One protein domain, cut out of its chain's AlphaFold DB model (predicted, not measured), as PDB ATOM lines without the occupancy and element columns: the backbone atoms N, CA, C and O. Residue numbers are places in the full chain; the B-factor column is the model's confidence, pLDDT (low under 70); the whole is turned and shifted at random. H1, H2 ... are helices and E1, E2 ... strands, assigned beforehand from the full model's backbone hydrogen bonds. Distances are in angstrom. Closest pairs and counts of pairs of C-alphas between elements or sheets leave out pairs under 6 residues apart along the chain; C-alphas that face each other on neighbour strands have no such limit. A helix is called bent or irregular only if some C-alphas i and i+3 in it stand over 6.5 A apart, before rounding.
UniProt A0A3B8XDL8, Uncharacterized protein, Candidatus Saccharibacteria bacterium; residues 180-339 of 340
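Overview. This is residues 180 to 339 of the 340 residues of an uncharacterized protein of Candidatus Saccharibacteria bacterium (UniProt A0A3B8XDL8). A strongly twisted sheet of sharply bent strands, with the separate hairpin E2 and E3 beside its edge strand E6, makes one lobe; a helical lobe joins it, in which H1 and H3 run opposite ways as a narrow V, with little H2 at the turn between them and short H4 beside H3. The end of H3 comes up beside E4, while H1 only grazes the sheet, and the unnamed stretch 288 to 305 leads from H4 back to E5. The 160 printed residues include four named helices and seven named strands, in the order H1 H2 H3 E1 E2 E3 E4 H4 E5 E6 E7; the larger sheet runs E6 E5 E4 E1 E7 and is antiparallel, as is the pair E2 and E3. The class is mixed, helices and strands, and the whole is compact, with a radius of gyration of the C-alphas of 15.6 A and spans of 42 by 35 by 30 A.

Along the chain. H1, residues 180 to 198, begins with C-alpha 180 at (18.806, -86.767, 109.433) and is 26.7 A long. H2 is residues 203 to 206, and H3, residues 209 to 224, is 22.0 A long, ending with C-alpha 224 at (16.615, -100.298, 113.869). E1, residues 235 to 243, is 20.2 A long and bends by 67 degrees at residue 240. E2, residues 246 to 252, and E3, residues 255 to 261, measure 18.8 A and 18.7 A. E4, residues 269 to 279, is 19.9 A long and bends by 103 degrees at residue 276. H4 is residues 283 to 287. E5, residues 306 to 314, is 17.2 A long and bends by 86 degrees at residue 311. E6 is residues 325 to 328, and E7, residues 336 to 338, ends with C-alpha 338 at (30.537, -94.060, 107.799).

Arrangement. In the larger sheet, E4 is antiparallel to E1, with N 269 and O 243 at 2.7 A, within hydrogen-bond range. On its other side E4 has E5, antiparallel, with N 276 and O 308 at 2.8 A. E5 and E6 form a hairpin, with N 309 and O 325 at 2.8 A. Pairing along E1 is staggered: residues 235 to 237 pair with E7, where N 237 and O 336 are 2.9 A apart, and residues 237 to 243 with E4. E2 and E3 form a hairpin of their own, with N 250 and O 257 at 2.8 A. The closest C-alphas of E2 and E6, those of Tyr 247 and Tyr 326, are 4.9 A apart. The closest C-alphas of H3 and E4, those of Thr 220 and Val 278, are 5.8 A apart. H1 only grazes the sheet, with residues 182 to 190. H1 and H3 touch, with C-alphas 185 and 223 the closest at 5.9 A, at a shallow tilt of 21 degrees, opposite ways. H1 and H2 only just touch, and only at the corner, with 3 pairs of C-alphas within 8 A, the closest being His 196 and Phe 204 at 6.5 A. H3 touches H4 with residues 209 to 216 alone, Ala 209 and Leu 286 having the closest C-alphas at 5.4 A. In H1, H3 and H4 every O i to N i+4 pair is within hydrogen-bond range; H2 is too short for such a pair.

Size, cuts and confidence. The C-alphas farthest apart, those of Asn 201 and Gly 233, are 44.1 A apart. The printed part has no cut. The link from H4 to E5, 18 residues, is long. The mean pLDDT of the printed part is 71.6, and 60 residues are under 70, among them residues 217 to 236 and 330 to 339.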
ATOM      1  N   SER A 180      19.910 -87.541 108.870       66.12
ATOM      2  CA  SER A 180      18.806 -86.767 109.433       66.12
ATOM      3  C   SER A 180      17.617 -87.622 109.860       66.12
ATOM      4  O   SER A 180      17.049 -87.367 110.918       66.12
ATOM      5  N   THR A 181      17.245 -88.636 109.080       66.12
ATOM      6  CA  THR A 181      16.128 -89.535 109.387       66.12
ATOM      7  C   THR A 181      16.459 -90.360 110.619       66.12
ATOM      8  O   THR A 181      15.695 -90.350 111.580       66.12
ATOM      9  N   LEU A 182      17.647 -90.971 110.653       71.12
ATOM     10  CA  LEU A 182      18.112 -91.718 111.821       71.12
ATOM     11  C   LEU A 182      18.147 -90.842 113.084       71.12
ATOM     12  O   LEU A 182      17.649 -91.252 114.132       71.12
ATOM     13  N   ALA A 183      18.690 -89.624 112.993       73.12
ATOM     14  CA  ALA A 183      18.753 -88.707 114.129       73.12
ATOM     15  C   ALA A 183      17.362 -88.269 114.622       73.12
ATOM     16  O   ALA A 183      17.146 -88.160 115.834       73.12
ATOM     17  N   ASN A 184      16.417 -88.041 113.705       72.19
ATOM     18  CA  ASN A 184      15.038 -87.689 114.038       72.19
ATOM     19  C   ASN A 184      14.310 -88.846 114.728       72.19
ATOM     20  O   ASN A 184      13.695 -88.620 115.768       72.19
ATOM     21  N   GLU A 185      14.417 -90.067 114.198       71.62
ATOM     22  CA  GLU A 185      13.780 -91.260 114.770       71.62
ATOM     23  C   GLU A 185      14.349 -91.594 116.155       71.62
ATOM     24  O   GLU A 185      13.590 -91.782 117.106       71.62
ATOM     25  N   LEU A 186      15.680 -91.554 116.312       76.12
ATOM     26  CA  LEU A 186      16.345 -91.703 117.613       76.12
ATOM     27  C   LEU A 186      15.832 -90.672 118.624       76.12
ATOM     28  O   LEU A 186      15.407 -91.030 119.720       76.12
ATOM     29  N   THR A 187      15.828 -89.389 118.249       79.88
ATOM     30  CA  THR A 187      15.415 -88.297 119.146       79.88
ATOM     31  C   THR A 187      13.933 -88.382 119.509       79.88
ATOM     32  O   THR A 187      13.552 -88.107 120.648       79.88
ATOM     33  N   LEU A 188      13.075 -88.722 118.545       77.25
ATOM     34  CA  LEU A 188      11.635 -88.833 118.748       77.25
ATOM     35  C   LEU A 188      11.307 -89.972 119.715       77.25
ATOM     36  O   LEU A 188      10.581 -89.757 120.691       77.25
ATOM     37  N   HIS A 189      11.840 -91.164 119.449       75.12
ATOM     38  CA  HIS A 189      11.535 -92.348 120.239       75.12
ATOM     39  C   HIS A 189      12.179 -92.311 121.626       75.12
ATOM     40  O   HIS A 189      11.539 -92.742 122.584       75.12
ATOM     41  N   ASP A 190      13.364 -91.715 121.766       81.81
ATOM     42  CA  ASP A 190      13.989 -91.507 123.074       81.81
ATOM     43  C   ASP A 190      13.142 -90.565 123.945       81.81
ATOM     44  O   ASP A 190      12.765 -90.900 125.067       81.81
ATOM     45  N   ARG A 191      12.702 -89.426 123.391       74.75
ATOM     46  CA  ARG A 191      11.814 -88.492 124.105       74.75
ATOM     47  C   ARG A 191      10.483 -89.123 124.499       74.75
ATOM     48  O   ARG A 191       9.984 -88.851 125.591       74.75
ATOM     49  N   LEU A 192       9.897 -89.934 123.618       77.12
ATOM     50  CA  LEU A 192       8.650 -90.640 123.905       77.12
ATOM     51  C   LEU A 192       8.836 -91.639 125.052       77.12
ATOM     52  O   LEU A 192       8.021 -91.671 125.974       77.12
ATOM     53  N   LEU A 193       9.918 -92.418 125.025       79.06
ATOM     54  CA  LEU A 193      10.254 -93.369 126.082       79.06
ATOM     55  C   LEU A 193      10.437 -92.659 127.430       79.06
ATOM     56  O   LEU A 193       9.808 -93.037 128.419       79.06
ATOM     57  N   MET A 194      11.210 -91.572 127.447       80.19
ATOM     58  CA  MET A 194      11.449 -90.754 128.636       80.19
ATOM     59  C   MET A 194      10.157 -90.157 129.205       80.19
ATOM     60  O   MET A 194       9.949 -90.171 130.419       80.19
ATOM     61  N   LEU A 195       9.245 -89.686 128.347       77.06
ATOM     62  CA  LEU A 195       7.926 -89.212 128.777       77.06
ATOM     63  C   LEU A 195       7.164 -90.316 129.527       77.06
ATOM     64  O   LEU A 195       6.597 -90.069 130.589       77.06
ATOM     65  N   HIS A 196       7.183 -91.539 128.994       79.56
ATOM     66  CA  HIS A 196       6.501 -92.674 129.608       79.56
ATOM     67  C   HIS A 196       7.157 -93.155 130.902       79.56
ATOM     68  O   HIS A 196       6.434 -93.596 131.795       79.56
ATOM     69  N   TYR A 197       8.483 -93.088 131.014       85.62
ATOM     70  CA  TYR A 197       9.204 -93.516 132.212       85.62
ATOM     71  C   TYR A 197       9.091 -92.514 133.364       85.62
ATOM     72  O   TYR A 197       8.968 -92.918 134.522       85.62
ATOM     73  N   HIS A 198       9.080 -91.216 133.068       80.69
ATOM     74  CA  HIS A 198       9.076 -90.170 134.094       80.69
ATOM     75  C   HIS A 198       7.677 -89.702 134.514       80.69
ATOM     76  O   HIS A 198       7.549 -89.032 135.541       80.69
ATOM     77  N   ASP A 199       6.624 -90.072 133.782       76.81
ATOM     78  CA  ASP A 199       5.250 -89.870 134.234       76.81
ATOM     79  C   ASP A 199       4.797 -91.017 135.153       76.81
ATOM     80  O   ASP A 199       4.534 -92.139 134.714       76.81
ATOM     81  N   ALA A 200       4.633 -90.717 136.444       75.38
ATOM     82  CA  ALA A 200       4.132 -91.665 137.443       75.38
ATOM     83  C   ALA A 200       2.719 -92.203 137.133       75.38
ATOM     84  O   ALA A 200       2.323 -93.244 137.656       75.38
ATOM     85  N   ASN A 201       1.948 -91.515 136.284       76.25
ATOM     86  CA  ASN A 201       0.615 -91.937 135.854       76.25
ATOM     87  C   ASN A 201       0.597 -92.627 134.485       76.25
ATOM     88  O   ASN A 201      -0.490 -92.980 134.013       76.25
ATOM     89  N   SER A 202       1.764 -92.836 133.873       78.31
ATOM     90  CA  SER A 202       1.903 -93.426 132.547       78.31
ATOM     91  C   SER A 202       1.155 -94.756 132.437       78.31
ATOM     92  O   SER A 202       1.258 -95.645 133.289       78.31
ATOM     93  N   GLU A 203       0.408 -94.920 131.343       75.12
ATOM     94  CA  GLU A 203      -0.309 -96.163 131.045       75.12
ATOM     95  C   GLU A 203       0.652 -97.354 130.903       75.12
ATOM     96  O   GLU A 203       0.261 -98.493 131.156       75.12
ATOM     97  N   PHE A 204       1.921 -97.088 130.567       80.69
ATOM     98  CA  PHE A 204       2.982 -98.087 130.488       80.69
ATOM     99  C   PHE A 204       3.007 -98.979 131.735       80.69
ATOM    100  O   PHE A 204       2.869-100.193 131.610       80.69
ATOM    101  N   TYR A 205       3.038 -98.399 132.939       82.88
ATOM    102  CA  TYR A 205       3.119 -99.133 134.210       82.88
ATOM    103  C   TYR A 205       1.856 -99.936 134.572       82.88
ATOM    104  O   TYR A 205       1.889-100.878 135.373       82.88
ATOM    105  N   ARG A 206       0.717 -99.581 133.968       81.06
ATOM    106  CA  ARG A 206      -0.575-100.247 134.197       81.06
ATOM    107  C   ARG A 206      -0.770-101.464 133.293       81.06
ATOM    108  O   ARG A 206      -1.583-102.332 133.607       81.06
ATOM    109  N   ARG A 207      -0.026-101.546 132.188       79.12
ATOM    110  CA  ARG A 207      -0.106-102.638 131.209       79.12
ATOM    111  C   ARG A 207       0.535-103.937 131.737       79.12
ATOM    112  O   ARG A 207       1.370-103.901 132.639       79.12
ATOM    113  N   PRO A 208       0.136-105.111 131.213       78.75
ATOM    114  CA  PRO A 208       0.826-106.373 131.488       78.75
ATOM    115  C   PRO A 208       2.206-106.415 130.812       78.75
ATOM    116  O   PRO A 208       2.411-105.745 129.800       78.75
ATOM    117  N   ALA A 209       3.117-107.257 131.320       79.00
ATOM    118  CA  ALA A 209       4.513-107.342 130.866       79.00
ATOM    119  C   ALA A 209       4.634-107.530 129.346       79.00
ATOM    120  O   ALA A 209       5.362-106.800 128.686       79.00
ATOM    121  N   ARG A 210       3.818-108.418 128.764       73.00
ATOM    122  CA  ARG A 210       3.750-108.626 127.308       73.00
ATOM    123  C   ARG A 210       3.446-107.344 126.523       73.00
ATOM    124  O   ARG A 210       4.062-107.094 125.498       73.00
ATOM    125  N   LYS A 211       2.511-106.514 126.995       65.62
ATOM    126  CA  LYS A 211       2.133-105.255 126.322       65.62
ATOM    127  C   LYS A 211       3.172-104.151 126.526       65.62
ATOM    128  O   LYS A 211       3.297-103.276 125.676       65.62
ATOM    129  N   GLN A 212       3.892-104.182 127.646       74.06
ATOM    130  CA  GLN A 212       5.057-103.326 127.874       74.06
ATOM    131  C   GLN A 212       6.195-103.717 126.924       74.06
ATOM    132  O   GLN A 212       6.768-102.844 126.284       74.06
ATOM    133  N   LEU A 213       6.447-105.020 126.760       70.12
ATOM    134  CA  LEU A 213       7.449-105.551 125.840       70.12
ATOM    135  C   LEU A 213       7.123-105.173 124.393       70.12
ATOM    136  O   LEU A 213       7.948-104.553 123.742       70.12
ATOM    137  N   GLU A 214       5.894-105.430 123.933       65.06
ATOM    138  CA  GLU A 214       5.430-105.031 122.594       65.06
ATOM    139  C   GLU A 214       5.637-103.527 122.326       65.06
ATOM    140  O   GLU A 214       6.017-103.136 121.225       65.06
ATOM    141  N   PHE A 215       5.408-102.671 123.329       73.56
ATOM    142  CA  PHE A 215       5.640-101.232 123.214       73.56
ATOM    143  C   PHE A 215       7.128-100.888 123.049       73.56
ATOM    144  O   PHE A 215       7.462-100.113 122.152       73.56
ATOM    145  N   LEU A 216       8.007-101.464 123.877       71.81
ATOM    146  CA  LEU A 216       9.451-101.220 123.798       71.81
ATOM    147  C   LEU A 216      10.042-101.759 122.492       71.81
ATOM    148  O   LEU A 216      10.739-101.019 121.802       71.81
ATOM    149  N   THR A 217       9.693-102.993 122.117       65.94
ATOM    150  CA  THR A 217      10.160-103.636 120.883       65.94
ATOM    151  C   THR A 217       9.743-102.834 119.654       65.94
ATOM    152  O   THR A 217      10.569-102.538 118.801       65.94
ATOM    153  N   ARG A 218       8.498-102.340 119.600       60.91
ATOM    154  CA  ARG A 218       8.046-101.496 118.483       60.91
ATOM    155  C   ARG A 218       8.888-100.225 118.314       60.91
ATOM    156  O   ARG A 218       9.112 -99.788 117.185       60.91
ATOM    157  N   MET A 219       9.330 -99.607 119.411       64.44
ATOM    158  CA  MET A 219      10.190 -98.421 119.338       64.44
ATOM    159  C   MET A 219      11.591 -98.776 118.846       64.44
ATOM    160  O   MET A 219      12.099 -98.104 117.951       64.44
ATOM    161  N   THR A 220      12.192 -99.843 119.377       66.38
ATOM    162  CA  THR A 220      13.519-100.288 118.931       66.38
ATOM    163  C   THR A 220      13.499-100.727 117.471       66.38
ATOM    164  O   THR A 220      14.406-100.368 116.731       66.38
ATOM    165  N   ASP A 221      12.441-101.400 117.017       57.22
ATOM    166  CA  ASP A 221      12.293-101.860 115.631       57.22
ATOM    167  C   ASP A 221      12.190-100.693 114.647       57.22
ATOM    168  O   ASP A 221      12.803-100.722 113.579       57.22
ATOM    169  N   THR A 222      11.461 -99.635 115.018       58.78
ATOM    170  CA  THR A 222      11.318 -98.434 114.177       58.78
ATOM    171  C   THR A 222      12.672 -97.750 113.965       58.78
ATOM    172  O   THR A 222      13.028 -97.373 112.846       58.78
ATOM    173  N   VAL A 223      13.475 -97.656 115.027       64.75
ATOM    174  CA  VAL A 223      14.813 -97.060 114.959       64.75
ATOM    175  C   VAL A 223      15.808 -97.988 114.253       64.75
ATOM    176  O   VAL A 223      16.563 -97.528 113.398       64.75
ATOM    177  N   ASN A 224      15.780 -99.294 114.538       62.78
ATOM    178  CA  ASN A 224      16.615-100.298 113.869       62.78
ATOM    179  C   ASN A 224      16.362-100.331 112.358       62.78
ATOM    180  O   ASN A 224      17.306-100.425 111.577       62.78
ATOM    181  N   SER A 225      15.110-100.151 111.938       57.12
ATOM    182  CA  SER A 225      14.732-100.036 110.523       57.12
ATOM    183  C   SER A 225      15.344 -98.810 109.833       57.12
ATOM    184  O   SER A 225      15.465 -98.787 108.610       57.12
ATOM    185  N   SER A 226      15.748 -97.798 110.604       59.88
ATOM    186  CA  SER A 226      16.380 -96.568 110.113       59.88
ATOM    187  C   SER A 226      17.914 -96.625 110.127       59.88
ATOM    188  O   SER A 226      18.554 -95.703 109.611       59.88
ATOM    189  N   LEU A 227      18.521 -97.678 110.690       61.31
ATOM    190  CA  LEU A 227      19.972 -97.875 110.697       61.31
ATOM    191  C   LEU A 227      20.483 -98.426 109.349       61.31
ATOM    192  O   LEU A 227      19.779 -99.161 108.649       61.31
ATOM    193  N   PRO A 228      21.724 -98.085 108.944       54.03
ATOM    194  CA  PRO A 228      22.360 -98.706 107.786       54.03
ATOM    195  C   PRO A 228      22.548-100.213 108.013       54.03
ATOM    196  O   PRO A 228      22.795-100.668 109.127       54.03
ATOM    197  N   SER A 229      22.423-100.998 106.939       48.03
ATOM    198  CA  SER A 229      22.554-102.457 107.016       48.03
ATOM    199  C   SER A 229      23.965-102.865 107.465       48.03
ATOM    200  O   SER A 229      24.926-102.439 106.831       48.03
ATOM    201  N   PRO A 230      24.124-103.767 108.448       44.53
ATOM    202  CA  PRO A 230      25.445-104.162 108.948       44.53
ATOM    203  C   PRO A 230      26.312-104.915 107.919       44.53
ATOM    204  O   PRO A 230      27.517-105.066 108.120       44.53
ATOM    205  N   TYR A 231      25.732-105.363 106.798       38.31
ATOM    206  CA  TYR A 231      26.377-106.255 105.826       38.31
ATOM    207  C   TYR A 231      26.896-105.570 104.549       38.31
ATOM    208  O   TYR A 231      27.560-106.216 103.739       38.31
ATOM    209  N   ASN A 232      26.623-104.278 104.330       38.53
ATOM    210  CA  ASN A 232      26.997-103.578 103.087       38.53
ATOM    211  C   ASN A 232      28.272-102.713 103.210       38.53
ATOM    212  O   ASN A 232      28.599-101.977 102.279       38.53
ATOM    213  N   GLY A 233      28.983-102.796 104.339       43.16
ATOM    214  CA  GLY A 233      30.161-101.972 104.634       43.16
ATOM    215  C   GLY A 233      29.834-100.541 105.073       43.16
ATOM    216  O   GLY A 233      30.726 -99.855 105.556       43.16
ATOM    217  N   TYR A 234      28.571-100.109 104.973       47.59
ATOM    218  CA  TYR A 234      28.099 -98.882 105.602       47.59
ATOM    219  C   TYR A 234      27.720 -99.215 107.037       47.59
ATOM    220  O   TYR A 234      26.744 -99.918 107.286       47.59
ATOM    221  N   LYS A 235      28.491 -98.706 107.988       59.59
ATOM    222  CA  LYS A 235      28.171 -98.830 109.408       59.59
ATOM    223  C   LYS A 235      27.870 -97.441 109.941       59.59
ATOM    224  O   LYS A 235      28.557 -96.479 109.605       59.59
ATOM    225  N   ALA A 236      26.852 -97.325 110.787       65.19
ATOM    226  CA  ALA A 236      26.771 -96.154 111.643       65.19
ATOM    227  C   ALA A 236      27.961 -96.260 112.601       65.19
ATOM    228  O   ALA A 236      28.095 -97.244 113.330       65.19
ATOM    229  N   LYS A 237      28.879 -95.304 112.511       72.75
ATOM    230  CA  LYS A 237      30.080 -95.259 113.331       72.75
ATOM    231  C   LYS A 237      29.924 -94.098 114.294       72.75
ATOM    232  O   LYS A 237      29.504 -93.005 113.916       72.75
ATOM    233  N   CYS A 238      30.274 -94.335 115.544       74.44
ATOM    234  CA  CYS A 238      30.557 -93.245 116.448       74.44
ATOM    235  C   CYS A 238      32.069 -93.060 116.462       74.44
ATOM    236  O   CYS A 238      32.797 -93.940 116.924       74.44
ATOM    237  N   GLU A 239      32.545 -91.964 115.870       71.25
ATOM    238  CA  GLU A 239      33.981 -91.690 115.805       71.25
ATOM    239  C   GLU A 239      34.549 -91.350 117.178       71.25
ATOM    240  O   GLU A 239      35.653 -91.774 117.496       71.25
ATOM    241  N   GLN A 240      33.776 -90.625 117.991       73.88
ATOM    242  CA  GLN A 240      34.115 -90.308 119.371       73.88
ATOM    243  C   GLN A 240      32.868 -89.797 120.113       73.88
ATOM    244  O   GLN A 240      32.430 -88.666 119.903       73.88
ATOM    245  N   ALA A 241      32.296 -90.629 120.983       76.12
ATOM    246  CA  ALA A 241      31.219 -90.253 121.895       76.12
ATOM    247  C   ALA A 241      31.802 -89.818 123.238       76.12
ATOM    248  O   ALA A 241      32.604 -90.549 123.824       76.12
ATOM    249  N   GLU A 242      31.342 -88.682 123.758       81.75
ATOM    250  CA  GLU A 242      31.605 -88.276 125.142       81.75
ATOM    251  C   GLU A 242      30.387 -88.611 125.994       81.75
ATOM    252  O   GLU A 242      29.346 -87.959 125.891       81.75
ATOM    253  N   VAL A 243      30.495 -89.635 126.837       80.06
ATOM    254  CA  VAL A 243      29.361 -90.110 127.635       80.06
ATOM    255  C   VAL A 243      29.712 -90.239 129.110       80.06
ATOM    256  O   VAL A 243      30.813 -90.650 129.455       80.06
ATOM    257  N   PRO A 244      28.781 -89.933 130.024       80.81
ATOM    258  CA  PRO A 244      29.047 -90.070 131.454       80.81
ATOM    259  C   PRO A 244      29.177 -91.539 131.884       80.81
ATOM    260  O   PRO A 244      29.824 -91.843 132.883       80.81
ATOM    261  N   TYR A 245      28.535 -92.456 131.161       85.94
ATOM    262  CA  TYR A 245      28.546 -93.883 131.448       85.94
ATOM    263  C   TYR A 245      28.042 -94.690 130.253       85.94
ATOM    264  O   TYR A 245      27.344 -94.178 129.376       85.94
ATOM    265  N   VAL A 246      28.339 -95.984 130.286       84.88
ATOM    266  CA  VAL A 246      27.784 -97.010 129.403       84.88
ATOM    267  C   VAL A 246      27.273 -98.188 130.215       84.88
ATOM    268  O   VAL A 246      27.620 -98.344 131.388       84.88
ATOM    269  N   TYR A 247      26.466 -99.039 129.595       82.56
ATOM    270  CA  TYR A 247      25.966-100.259 130.212       82.56
ATOM    271  C   TYR A 247      26.531-101.485 129.523       82.56
ATOM    272  O   TYR A 247      26.610-101.557 128.300       82.56
ATOM    273  N   ARG A 248      26.867-102.493 130.318       77.19
ATOM    274  CA  ARG A 248      27.115-103.843 129.820       77.19
ATOM    275  C   ARG A 248      26.169-104.817 130.490       77.19
ATOM    276  O   ARG A 248      25.885-104.694 131.684       77.19
ATOM    277  N   ARG A 249      25.693-105.795 129.729       70.62
ATOM    278  CA  ARG A 249      24.933-106.913 130.279       70.62
ATOM    279  C   ARG A 249      25.921-107.982 130.727       70.62
ATOM    280  O   ARG A 249      26.692-108.487 129.920       70.62
ATOM    281  N   ILE A 250      25.913-108.305 132.014       68.06
ATOM    282  CA  ILE A 250      26.614-109.462 132.561       68.06
ATOM    283  C   ILE A 250      25.587-110.565 132.736       68.06
ATOM    284  O   ILE A 250      24.687-110.461 133.569       68.06
ATOM    285  N   THR A 251      25.754-111.633 131.973       64.38
ATOM    286  CA  THR A 251      25.040-112.882 132.201       64.38
ATOM    287  C   THR A 251      25.914-113.752 133.095       64.38
ATOM    288  O   THR A 251      26.959-114.242 132.667       64.38
ATOM    289  N   ASP A 252      25.526-113.896 134.362       56.97
ATOM    290  CA  ASP A 252      26.152-114.833 135.293       56.97
ATOM    291  C   ASP A 252      25.219-116.032 135.548       56.97
ATOM    292  O   ASP A 252      24.043-116.016 135.182       56.97
ATOM    293  N   GLY A 253      25.725-117.102 136.168       47.97
ATOM    294  CA  GLY A 253      24.928-118.302 136.474       47.97
ATOM    295  C   GLY A 253      23.729-118.073 137.414       47.97
ATOM    296  O   GLY A 253      23.002-119.021 137.697       47.97
ATOM    297  N   LEU A 254      23.520-116.847 137.915       54.00
ATOM    298  CA  LEU A 254      22.380-116.431 138.737       54.00
ATOM    299  C   LEU A 254      21.392-115.538 137.957       54.00
ATOM    300  O   LEU A 254      20.322-115.218 138.480       54.00
ATOM    301  N   GLY A 255      21.722-115.152 136.721       54.59
ATOM    302  CA  GLY A 255      20.865-114.426 135.790       54.59
ATOM    303  C   GLY A 255      21.544-113.227 135.127       54.59
ATOM    304  O   GLY A 255      22.702-112.900 135.370       54.59
ATOM    305  N   ASP A 256      20.782-112.539 134.280       63.19
ATOM    306  CA  ASP A 256      21.227-111.294 133.654       63.19
ATOM    307  C   ASP A 256      21.199-110.113 134.618       63.19
ATOM    308  O   ASP A 256      20.180-109.850 135.267       63.19
ATOM    309  N   LYS A 257      22.301-109.366 134.649       72.81
ATOM    310  CA  LYS A 257      22.435-108.105 135.373       72.81
ATOM    311  C   LYS A 257      23.021-107.046 134.461       72.81
ATOM    312  O   LYS A 257      23.909-107.311 133.657       72.81
ATOM    313  N   TRP A 258      22.560-105.822 134.638       76.31
ATOM    314  CA  TRP A 258      23.152-104.667 133.986       76.31
ATOM    315  C   TRP A 258      24.217-104.066 134.885       76.31
ATOM    316  O   TRP A 258      23.975-103.803 136.062       76.31
ATOM    317  N   GLN A 259      25.399-103.839 134.325       83.12
ATOM    318  CA  GLN A 259      26.450-103.092 134.986       83.12
ATOM    319  C   GLN A 259      26.637-101.746 134.299       83.12
ATOM    320  O   GLN A 259      26.953-101.682 133.113       83.12
ATOM    321  N   LYS A 260      26.500-100.686 135.094       88.38
ATOM    322  CA  LYS A 260      26.864 -99.319 134.728       88.38
ATOM    323  C   LYS A 260      28.379 -99.150 134.852       88.38
ATOM    324  O   LYS A 260      28.948 -99.437 135.905       88.38
ATOM    325  N   VAL A 261      29.022 -98.715 133.777       85.62
ATOM    326  CA  VAL A 261      30.465 -98.475 133.679       85.62
ATOM    327  C   VAL A 261      30.679 -96.987 133.425       85.62
ATOM    328  O   VAL A 261      30.091 -96.432 132.502       85.62
ATOM    329  N   ALA A 262      31.512 -96.347 134.238       85.19
ATOM    330  CA  ALA A 262      31.881 -94.939 134.121       85.19
ATOM    331  C   ALA A 262      33.398 -94.788 134.309       85.19
ATOM    332  O   ALA A 262      34.035 -95.662 134.906       85.19
ATOM    333  N   ALA A 263      33.969 -93.694 133.802       79.12
ATOM    334  CA  ALA A 263      35.360 -93.348 134.076       79.12
ATOM    335  C   ALA A 263      35.556 -93.000 135.561       79.12
ATOM    336  O   ALA A 263      34.612 -92.692 136.290       79.12
ATOM    337  N   SER A 264      36.794 -93.102 136.040       74.88
ATOM    338  CA  SER A 264      37.124 -92.716 137.410       74.88
ATOM    339  C   SER A 264      37.068 -91.194 137.563       74.88
ATOM    340  O   SER A 264      37.844 -90.501 136.912       74.88
ATOM    341  N   GLY A 265      36.224 -90.692 138.467       69.88
ATOM    342  CA  GLY A 265      36.066 -89.253 138.719       69.88
ATOM    343  C   GLY A 265      34.868 -88.653 137.979       69.88
ATOM    344  O   GLY A 265      33.894 -89.357 137.730       69.88
ATOM    345  N   ASP A 266      34.951 -87.357 137.660       69.81
ATOM    346  CA  ASP A 266      33.911 -86.604 136.933       69.81
ATOM    347  C   ASP A 266      34.193 -86.500 135.418       69.81
ATOM    348  O   ASP A 266      33.452 -85.837 134.689       69.81
ATOM    349  N   ASP A 267      35.264 -87.135 134.932       78.00
ATOM    350  CA  ASP A 267      35.647 -87.088 133.519       78.00
ATOM    351  C   ASP A 267      34.707 -87.956 132.657       78.00
ATOM    352  O   ASP A 267      34.326 -89.057 133.073       78.00
ATOM    353  N   PRO A 268      34.325 -87.511 131.444       80.31
ATOM    354  CA  PRO A 268      33.499 -88.308 130.549       80.31
ATOM    355  C   PRO A 268      34.266 -89.523 130.012       80.31
ATOM    356  O   PRO A 268      35.471 -89.485 129.749       80.31
ATOM    357  N   LEU A 269      33.539 -90.612 129.796       83.00
ATOM    358  CA  LEU A 269      34.019 -91.760 129.046       83.00
ATOM    359  C   LEU A 269      34.075 -91.397 127.560       83.00
ATOM    360  O   LEU A 269      33.083 -90.933 126.995       83.00
ATOM    361  N   LEU A 270      35.222 -91.650 126.930       83.81
ATOM    362  CA  LEU A 270      35.377 -91.529 125.485       83.81
ATOM    363  C   LEU A 270      35.209 -92.910 124.874       83.81
ATOM    364  O   LEU A 270      35.862 -93.860 125.315       83.81
ATOM    365  N   VAL A 271      34.322 -93.018 123.890       79.50
ATOM    366  CA  VAL A 271      33.971 -94.290 123.257       79.50
ATOM    367  C   VAL A 271      33.919 -94.110 121.748       79.50
ATOM    368  O   VAL A 271      33.218 -93.229 121.261       79.50
ATOM    369  N   ALA A 272      34.615 -94.964 121.009       81.25
ATOM    370  CA  ALA A 272      34.522 -95.039 119.559       81.25
ATOM    371  C   ALA A 272      34.215 -96.471 119.129       81.25
ATOM    372  O   ALA A 272      34.675 -97.436 119.747       81.25
ATOM    373  N   GLY A 273      33.430 -96.617 118.068       74.12
ATOM    374  CA  GLY A 273      33.074 -97.934 117.562       74.12
ATOM    375  C   GLY A 273      31.914 -97.927 116.583       74.12
ATOM    376  O   GLY A 273      31.471 -96.883 116.096       74.12
ATOM    377  N   TYR A 274      31.403 -99.120 116.310       71.81
ATOM    378  CA  TYR A 274      30.333 -99.342 115.346       71.81
ATOM    379  C   TYR A 274      29.007 -99.621 116.043       71.81
ATOM    380  O   TYR A 274      28.956-100.356 117.025       71.81
ATOM    381  N   VAL A 275      27.927 -99.066 115.505       71.25
ATOM    382  CA  VAL A 275      26.562 -99.342 115.956       71.25
ATOM    383  C   VAL A 275      26.058-100.610 115.275       71.25
ATOM    384  O   VAL A 275      26.029-100.698 114.048       71.25
ATOM    385  N   GLU A 276      25.637-101.574 116.084       65.00
ATOM    386  CA  GLU A 276      25.052-102.846 115.649       65.00
ATOM    387  C   GLU A 276      23.523-102.844 115.734       65.00
ATOM    388  O   GLU A 276      22.859-103.600 115.028       65.00
ATOM    389  N   GLY A 277      22.952-101.972 116.570       67.88
ATOM    390  CA  GLY A 277      21.510-101.840 116.729       67.88
ATOM    391  C   GLY A 277      21.120-100.842 117.812       67.88
ATOM    392  O   GLY A 277      21.946-100.081 118.316       67.88
ATOM    393  N   VAL A 278      19.846-100.867 118.187       69.94
ATOM    394  CA  VAL A 278      19.256-100.075 119.268       69.94
ATOM    395  C   VAL A 278      18.466-100.991 120.196       69.94
ATOM    396  O   VAL A 278      17.787-101.915 119.749       69.94
ATOM    397  N   GLY A 279      18.552-100.725 121.496       74.06
ATOM    398  CA  GLY A 279      17.875-101.479 122.543       74.06
ATOM    399  C   GLY A 279      17.438-100.611 123.721       74.06
ATOM    400  O   GLY A 279      17.725 -99.418 123.787       74.06
ATOM    401  N   VAL A 280      16.746-101.243 124.666       77.38
ATOM    402  CA  VAL A 280      16.326-100.670 125.954       77.38
ATOM    403  C   VAL A 280      16.724-101.671 127.045       77.38
ATOM    404  O   VAL A 280      16.582-102.881 126.842       77.38
ATOM    405  N   LEU A 281      17.240-101.208 128.187       78.06
ATOM    406  CA  LEU A 281      17.823-102.075 129.228       78.06
ATOM    407  C   LEU A 281      16.759-102.986 129.890       78.06
ATOM    408  O   LEU A 281      17.020-104.097 130.351       78.06
ATOM    409  N   GLU A 282      15.516-102.535 129.883       78.44
ATOM    410  CA  GLU A 282      14.369-103.054 130.617       78.44
ATOM    411  C   GLU A 282      13.764-104.299 129.964       78.44
ATOM    412  O   GLU A 282      13.028-105.052 130.610       78.44
ATOM    413  N   VAL A 283      14.098-104.549 128.693       64.25
ATOM    414  CA  VAL A 283      13.609-105.698 127.918       64.25
ATOM    415  C   VAL A 283      13.910-107.015 128.642       64.25
ATOM    416  O   VAL A 283      13.049-107.890 128.698       64.25
ATOM    417  N   ALA A 284      15.073-107.128 129.293       63.94
ATOM    418  CA  ALA A 284      15.472-108.330 130.032       63.94
ATOM    419  C   ALA A 284      14.530-108.687 131.204       63.94
ATOM    420  O   ALA A 284      14.334-109.866 131.500       63.94
ATOM    421  N   ASN A 285      13.918-107.695 131.861       64.56
ATOM    422  CA  ASN A 285      12.956-107.935 132.947       64.56
ATOM    423  C   ASN A 285      11.595-108.389 132.403       64.56
ATOM    424  O   ASN A 285      10.962-109.288 132.960       64.56
ATOM    425  N   LEU A 286      11.167-107.802 131.286       60.03
ATOM    426  CA  LEU A 286       9.876-108.097 130.664       60.03
ATOM    427  C   LEU A 286       9.852-109.461 129.973       60.03
ATOM    428  O   LEU A 286       8.817-110.124 129.976       60.03
ATOM    429  N   VAL A 287      10.994-109.898 129.441       57.78
ATOM    430  CA  VAL A 287      11.230-111.252 128.921       57.78
ATOM    431  C   VAL A 287      10.936-112.322 129.978       57.78
ATOM    432  O   VAL A 287      10.250-113.302 129.708       57.78
ATOM    433  N   LYS A 288      11.321-112.074 131.237       67.88
ATOM    434  CA  LYS A 288      10.984-112.940 132.384       67.88
ATOM    435  C   LYS A 288       9.502-112.848 132.793       67.88
ATOM    436  O   LYS A 288       9.116-113.366 133.840       67.88
ATOM    437  N   ASN A 289       8.675-112.177 131.986       73.06
ATOM    438  CA  ASN A 289       7.253-111.911 132.185       73.06
ATOM    439  C   ASN A 289       6.938-111.182 133.505       73.06
ATOM    440  O   ASN A 289       5.850-111.330 134.068       73.06
ATOM    441  N   VAL A 290       7.885-110.378 133.998       83.44
ATOM    442  CA  VAL A 290       7.710-109.549 135.195       83.44
ATOM    443  C   VAL A 290       7.310-108.139 134.756       83.44
ATOM    444  O   VAL A 290       8.106-107.466 134.107       83.44
ATOM    445  N   PRO A 291       6.083-107.674 135.055       86.81
ATOM    446  CA  PRO A 291       5.639-106.346 134.651       86.81
ATOM    447  C   PRO A 291       6.307-105.269 135.501       86.81
ATOM    448  O   PRO A 291       6.345-105.389 136.722       86.81
ATOM    449  N   ILE A 292       6.727-104.189 134.852       90.31
ATOM    450  CA  ILE A 292       7.310-103.020 135.510       90.31
ATOM    451  C   ILE A 292       6.168-102.121 135.982       90.31
ATOM    452  O   ILE A 292       5.289-101.758 135.194       90.31
ATOM    453  N   ARG A 293       6.145-101.772 137.266       90.62
ATOM    454  CA  ARG A 293       5.030-101.045 137.895       90.62
ATOM    455  C   ARG A 293       5.337 -99.597 138.234       90.62
ATOM    456  O   ARG A 293       4.403 -98.842 138.494       90.62
ATOM    457  N   ASN A 294       6.601 -99.208 138.251       90.75
ATOM    458  CA  ASN A 294       7.029 -97.845 138.543       90.75
ATOM    459  C   ASN A 294       8.458 -97.613 138.034       90.75
ATOM    460  O   ASN A 294       9.127 -98.541 137.581       90.75
ATOM    461  N   LYS A 295       8.906 -96.356 138.121       88.81
ATOM    462  CA  LYS A 295      10.235 -95.927 137.675       88.81
ATOM    463  C   LYS A 295      11.369 -96.639 138.426       88.81
ATOM    464  O   LYS A 295      12.403 -96.910 137.831       88.81
ATOM    465  N   ASP A 296      11.175 -96.955 139.706       89.62
ATOM    466  CA  ASP A 296      12.221 -97.525 140.569       89.62
ATOM    467  C   ASP A 296      12.511 -99.006 140.257       89.62
ATOM    468  O   ASP A 296      13.531 -99.546 140.679       89.62
ATOM    469  N   GLU A 297      11.627 -99.662 139.500       89.00
ATOM    470  CA  GLU A 297      11.803-101.027 138.987       89.00
ATOM    471  C   GLU A 297      12.563-101.077 137.644       89.00
ATOM    472  O   GLU A 297      12.842-102.165 137.128       89.00
ATOM    473  N   LEU A 298      12.887 -99.915 137.066       86.56
ATOM    474  CA  LEU A 298      13.709 -99.788 135.860       86.56
ATOM    475  C   LEU A 298      15.197 -99.939 136.203       86.56
ATOM    476  O   LEU A 298      15.619 -99.691 137.332       86.56
ATOM    477  N   VAL A 299      16.007-100.333 135.219       83.50
ATOM    478  CA  VAL A 299      17.461-100.470 135.401       83.50
ATOM    479  C   VAL A 299      18.085 -99.087 135.522       83.50
ATOM    480  O   VAL A 299      18.822 -98.807 136.467       83.50
ATOM    481  N   ASP A 300      17.769 -98.227 134.560       87.25
ATOM    482  CA  ASP A 300      17.997 -96.794 134.637       87.25
ATOM    483  C   ASP A 300      17.016 -96.113 133.683       87.25
ATOM    484  O   ASP A 300      17.207 -96.089 132.470       87.25
ATOM    485  N   ALA A 301      15.958 -95.537 134.245       83.50
ATOM    486  CA  ALA A 301      14.965 -94.797 133.481       83.50
ATOM    487  C   ALA A 301      15.576 -93.650 132.666       83.50
ATOM    488  O   ALA A 301      15.075 -93.318 131.598       83.50
ATOM    489  N   ASP A 302      16.647 -93.049 133.186       85.38
ATOM    490  CA  ASP A 302      17.329 -91.935 132.559       85.38
ATOM    491  C   ASP A 302      18.240 -92.410 131.407       85.38
ATOM    492  O   ASP A 302      18.677 -91.590 130.600       85.38
ATOM    493  N   ALA A 303      18.508 -93.712 131.261       83.00
ATOM    494  CA  ALA A 303      19.272 -94.230 130.125       83.00
ATOM    495  C   ALA A 303      18.509 -94.137 128.793       83.00
ATOM    496  O   ALA A 303      19.157 -94.016 127.755       83.00
ATOM    497  N   GLY A 304      17.171 -94.154 128.818       84.00
ATOM    498  CA  GLY A 304      16.348 -94.045 127.614       84.00
ATOM    499  C   GLY A 304      16.643 -95.144 126.585       84.00
ATOM    500  O   GLY A 304      16.888 -96.303 126.937       84.00
ATOM    501  N   LEU A 305      16.601 -94.789 125.297       80.75
ATOM    502  CA  LEU A 305      17.069 -95.689 124.241       80.75
ATOM    503  C   LEU A 305      18.591 -95.808 124.304       80.75
ATOM    504  O   LEU A 305      19.286 -94.841 124.586       80.75
ATOM    505  N   CYS A 306      19.124 -96.982 123.988       79.94
ATOM    506  CA  CYS A 306      20.560 -97.232 123.944       79.94
ATOM    507  C   CYS A 306      20.984 -97.722 122.558       79.94
ATOM    508  O   CYS A 306      20.340 -98.604 121.995       79.94
ATOM    509  N   LEU A 307      22.097 -97.213 122.033       76.94
ATOM    510  CA  LEU A 307      22.794 -97.839 120.913       76.94
ATOM    511  C   LEU A 307      23.518 -99.075 121.423       76.94
ATOM    512  O   LEU A 307      24.205 -99.020 122.441       76.94
ATOM    513  N   ILE A 308      23.387-100.170 120.698       77.31
ATOM    514  CA  ILE A 308      24.175-101.377 120.895       77.31
ATOM    515  C   ILE A 308      25.417-101.204 120.032       77.31
ATOM    516  O   ILE A 308      25.306-101.084 118.811       77.31
ATOM    517  N   MET A 309      26.579-101.117 120.666       70.25
ATOM    518  CA  MET A 309      27.834-100.801 120.001       70.25
ATOM    519  C   MET A 309      28.898-101.864 120.230       70.25
ATOM    520  O   MET A 309      29.114-102.308 121.358       70.25
ATOM    521  N   GLN A 310      29.627-102.166 119.161       74.00
ATOM    522  CA  GLN A 310      30.921-102.824 119.231       74.00
ATOM    523  C   GLN A 310      31.991-101.747 119.420       74.00
ATOM    524  O   GLN A 310      32.151-100.876 118.561       74.00
ATOM    525  N   ILE A 311      32.683-101.774 120.559       70.69
ATOM    526  CA  ILE A 311      33.677-100.756 120.917       70.69
ATOM    527  C   ILE A 311      35.036-101.111 120.315       70.69
ATOM    528  O   ILE A 311      35.565-102.184 120.598       70.69
ATOM    529  N   ASP A 312      35.602-100.183 119.544       73.25
ATOM    530  CA  ASP A 312      36.963-100.284 119.005       73.25
ATOM    531  C   ASP A 312      37.967 -99.584 119.929       73.25
ATOM    532  O   ASP A 312      39.034-100.120 120.224       73.25
ATOM    533  N   GLU A 313      37.609 -98.393 120.423       77.44
ATOM    534  CA  GLU A 313      38.449 -97.591 121.313       77.44
ATOM    535  C   GLU A 313      37.644 -97.091 122.513       77.44
ATOM    536  O   GLU A 313      36.503 -96.637 122.388       77.44
ATOM    537  N   CYS A 314      38.251 -97.147 123.698       79.75
ATOM    538  CA  CYS A 314      37.686 -96.559 124.903       79.75
ATOM    539  C   CYS A 314      38.777 -95.939 125.774       79.75
ATOM    540  O   CYS A 314      39.879 -96.480 125.877       79.75
ATOM    541  N   SER A 315      38.454 -94.838 126.459       80.56
ATOM    542  CA  SER A 315      39.349 -94.227 127.450       80.56
ATOM    543  C   SER A 315      39.668 -95.142 128.637       80.56
ATOM    544  O   SER A 315      40.656 -94.897 129.330       80.56
ATOM    545  N   ILE A 316      38.884 -96.206 128.860       78.38
ATOM    546  CA  ILE A 316      39.231 -97.269 129.803       78.38
ATOM    547  C   ILE A 316      39.616 -98.538 129.023       78.38
ATOM    548  O   ILE A 316      38.733 -99.207 128.476       78.38
ATOM    549  N   PRO A 317      40.913 -98.886 128.958       63.66
ATOM    550  CA  PRO A 317      41.378-100.028 128.179       63.66
ATOM    551  C   PRO A 317      40.870-101.365 128.742       63.66
ATOM    552  O   PRO A 317      40.695-101.522 129.951       63.66
ATOM    553  N   ASP A 318      40.646-102.330 127.844       66.12
ATOM    554  CA  ASP A 318      40.396-103.756 128.119       66.12
ATOM    555  C   ASP A 318      39.172-104.111 128.995       66.12
ATOM    556  O   ASP A 318      39.029-105.248 129.444       66.12
ATOM    557  N   ILE A 319      38.234-103.186 129.230       66.69
ATOM    558  CA  ILE A 319      37.041-103.476 130.053       66.69
ATOM    559  C   ILE A 319      35.988-104.322 129.322       66.69
ATOM    560  O   ILE A 319      35.248-105.070 129.974       66.69
ATOM    561  N   PHE A 320      35.879-104.187 127.998       62.50
ATOM    562  CA  PHE A 320      34.729-104.705 127.251       62.50
ATOM    563  C   PHE A 320      34.970-106.050 126.554       62.50
ATOM    564  O   PHE A 320      33.990-106.703 126.232       62.50
ATOM    565  N   ASN A 321      36.215-106.522 126.380       60.59
ATOM    566  CA  ASN A 321      36.541-107.867 125.856       60.59
ATOM    567  C   ASN A 321      35.693-108.314 124.636       60.59
ATOM    568  O   ASN A 321      35.222-109.451 124.596       60.59
ATOM    569  N   ASN A 322      35.479-107.428 123.657       55.28
ATOM    570  CA  ASN A 322      34.622-107.638 122.474       55.28
ATOM    571  C   ASN A 322      33.125-107.882 122.757       55.28
ATOM    572  O   ASN A 322      32.416-108.342 121.864       55.28
ATOM    573  N   GLN A 323      32.631-107.596 123.963       60.47
ATOM    574  CA  GLN A 323      31.206-107.654 124.283       60.47
ATOM    575  C   GLN A 323      30.488-106.376 123.830       60.47
ATOM    576  O   GLN A 323      31.043-105.285 123.993       60.47
ATOM    577  N   PRO A 324      29.241-106.490 123.337       63.12
ATOM    578  CA  PRO A 324      28.452-105.334 122.947       63.12
ATOM    579  C   PRO A 324      28.130-104.455 124.160       63.12
ATOM    580  O   PRO A 324      27.795-104.934 125.251       63.12
ATOM    581  N   VAL A 325      28.213-103.148 123.947       71.06
ATOM    582  CA  VAL A 325      27.998-102.115 124.960       71.06
ATOM    583  C   VAL A 325      26.749-101.319 124.618       71.06
ATOM    584  O   VAL A 325      26.507-100.977 123.466       71.06
ATOM    585  N   TYR A 326      25.957-101.009 125.636       78.00
ATOM    586  CA  TYR A 326      24.742-100.218 125.519       78.00
ATOM    587  C   TYR A 326      25.062 -98.773 125.893       78.00
ATOM    588  O   TYR A 326      25.322 -98.448 127.055       78.00
ATOM    589  N   LEU A 327      25.070 -97.911 124.883       81.38
ATOM    590  CA  LEU A 327      25.360 -96.490 124.985       81.38
ATOM    591  C   LEU A 327      24.045 -95.695 124.987       81.38
ATOM    592  O   LEU A 327      23.379 -95.669 123.953       81.38
ATOM    593  N   PRO A 328      23.661 -95.022 126.086       85.88
ATOM    594  CA  PRO A 328      22.486 -94.149 126.110       85.88
ATOM    595  C   PRO A 328      22.479 -93.139 124.957       85.88
ATOM    596  O   PRO A 328      23.439 -92.392 124.746       85.88
ATOM    597  N   VAL A 329      21.378 -93.093 124.217       70.31
ATOM    598  CA  VAL A 329      21.172 -92.230 123.054       70.31
ATOM    599  C   VAL A 329      20.872 -90.823 123.555       70.31
ATOM    600  O   VAL A 329      19.728 -90.423 123.717       70.31
ATOM    601  N   ARG A 330      21.911 -90.027 123.799       63.81
ATOM    602  CA  ARG A 330      21.757 -88.577 124.042       63.81
ATOM    603  C   ARG A 330      22.478 -87.712 123.015       63.81
ATOM    604  O   ARG A 330      22.415 -86.488 123.074       63.81
ATOM    605  N   LEU A 331      23.149 -88.359 122.065       55.16
ATOM    606  CA  LEU A 331      24.109 -87.749 121.156       55.16
ATOM    607  C   LEU A 331      23.885 -88.259 119.729       55.16
ATOM    608  O   LEU A 331      24.820 -88.651 119.043       55.16
ATOM    609  N   ALA A 332      22.634 -88.240 119.253       50.47
ATOM    610  CA  ALA A 332      22.329 -88.554 117.852       50.47
ATOM    611  C   ALA A 332      23.140 -87.676 116.871       50.47
ATOM    612  O   ALA A 332      23.448 -88.101 115.765       50.47
ATOM    613  N   SER A 333      23.542 -86.475 117.306       54.28
ATOM    614  CA  SER A 333      24.442 -85.560 116.593       54.28
ATOM    615  C   SER A 333      25.910 -86.005 116.529       54.28
ATOM    616  O   SER A 333      26.676 -85.396 115.797       54.28
ATOM    617  N   GLN A 334      26.316 -86.999 117.321       59.50
ATOM    618  CA  GLN A 334      27.670 -87.572 117.339       59.50
ATOM    619  C   GLN A 334      27.744 -88.906 116.579       59.50
ATOM    620  O   GLN A 334      28.766 -89.592 116.606       59.50
ATOM    621  N   LEU A 335      26.649 -89.298 115.922       62.25
ATOM    622  CA  LEU A 335      26.628 -90.434 115.017       62.25
ATOM    623  C   LEU A 335      26.934 -89.962 113.608       62.25
ATOM    624  O   LEU A 335      26.214 -89.136 113.045       62.25
ATOM    625  N   GLU A 336      27.967 -90.549 113.025       60.53
ATOM    626  CA  GLU A 336      28.286 -90.360 111.625       60.53
ATOM    627  C   GLU A 336      27.954 -91.642 110.859       60.53
ATOM    628  O   GLU A 336      28.251 -92.765 111.279       60.53
ATOM    629  N   LEU A 337      27.295 -91.495 109.710       55.34
ATOM    630  CA  LEU A 337      27.161 -92.610 108.781       55.34
ATOM    631  C   LEU A 337      28.497 -92.760 108.057       55.34
ATOM    632  O   LEU A 337      28.781 -92.021 107.115       55.34
ATOM    633  N   ALA A 338      29.310 -93.719 108.494       48.56
ATOM    634  CA  ALA A 338      30.537 -94.060 107.799       48.56
ATOM    635  C   ALA A 338      30.179 -94.888 106.557       48.56
ATOM    636  O   ALA A 338      29.676 -96.013 106.646       48.56
ATOM    637  N   ALA A 339      30.403 -94.296 105.385       42.16
ATOM    638  CA  ALA A 339      30.488 -95.038 104.137       42.16
ATOM    639  C   ALA A 339      31.849 -95.759 104.065       42.16
ATOM    640  O   ALA A 339      32.808 -95.260 104.658       42.16
TER     641      ALA A 339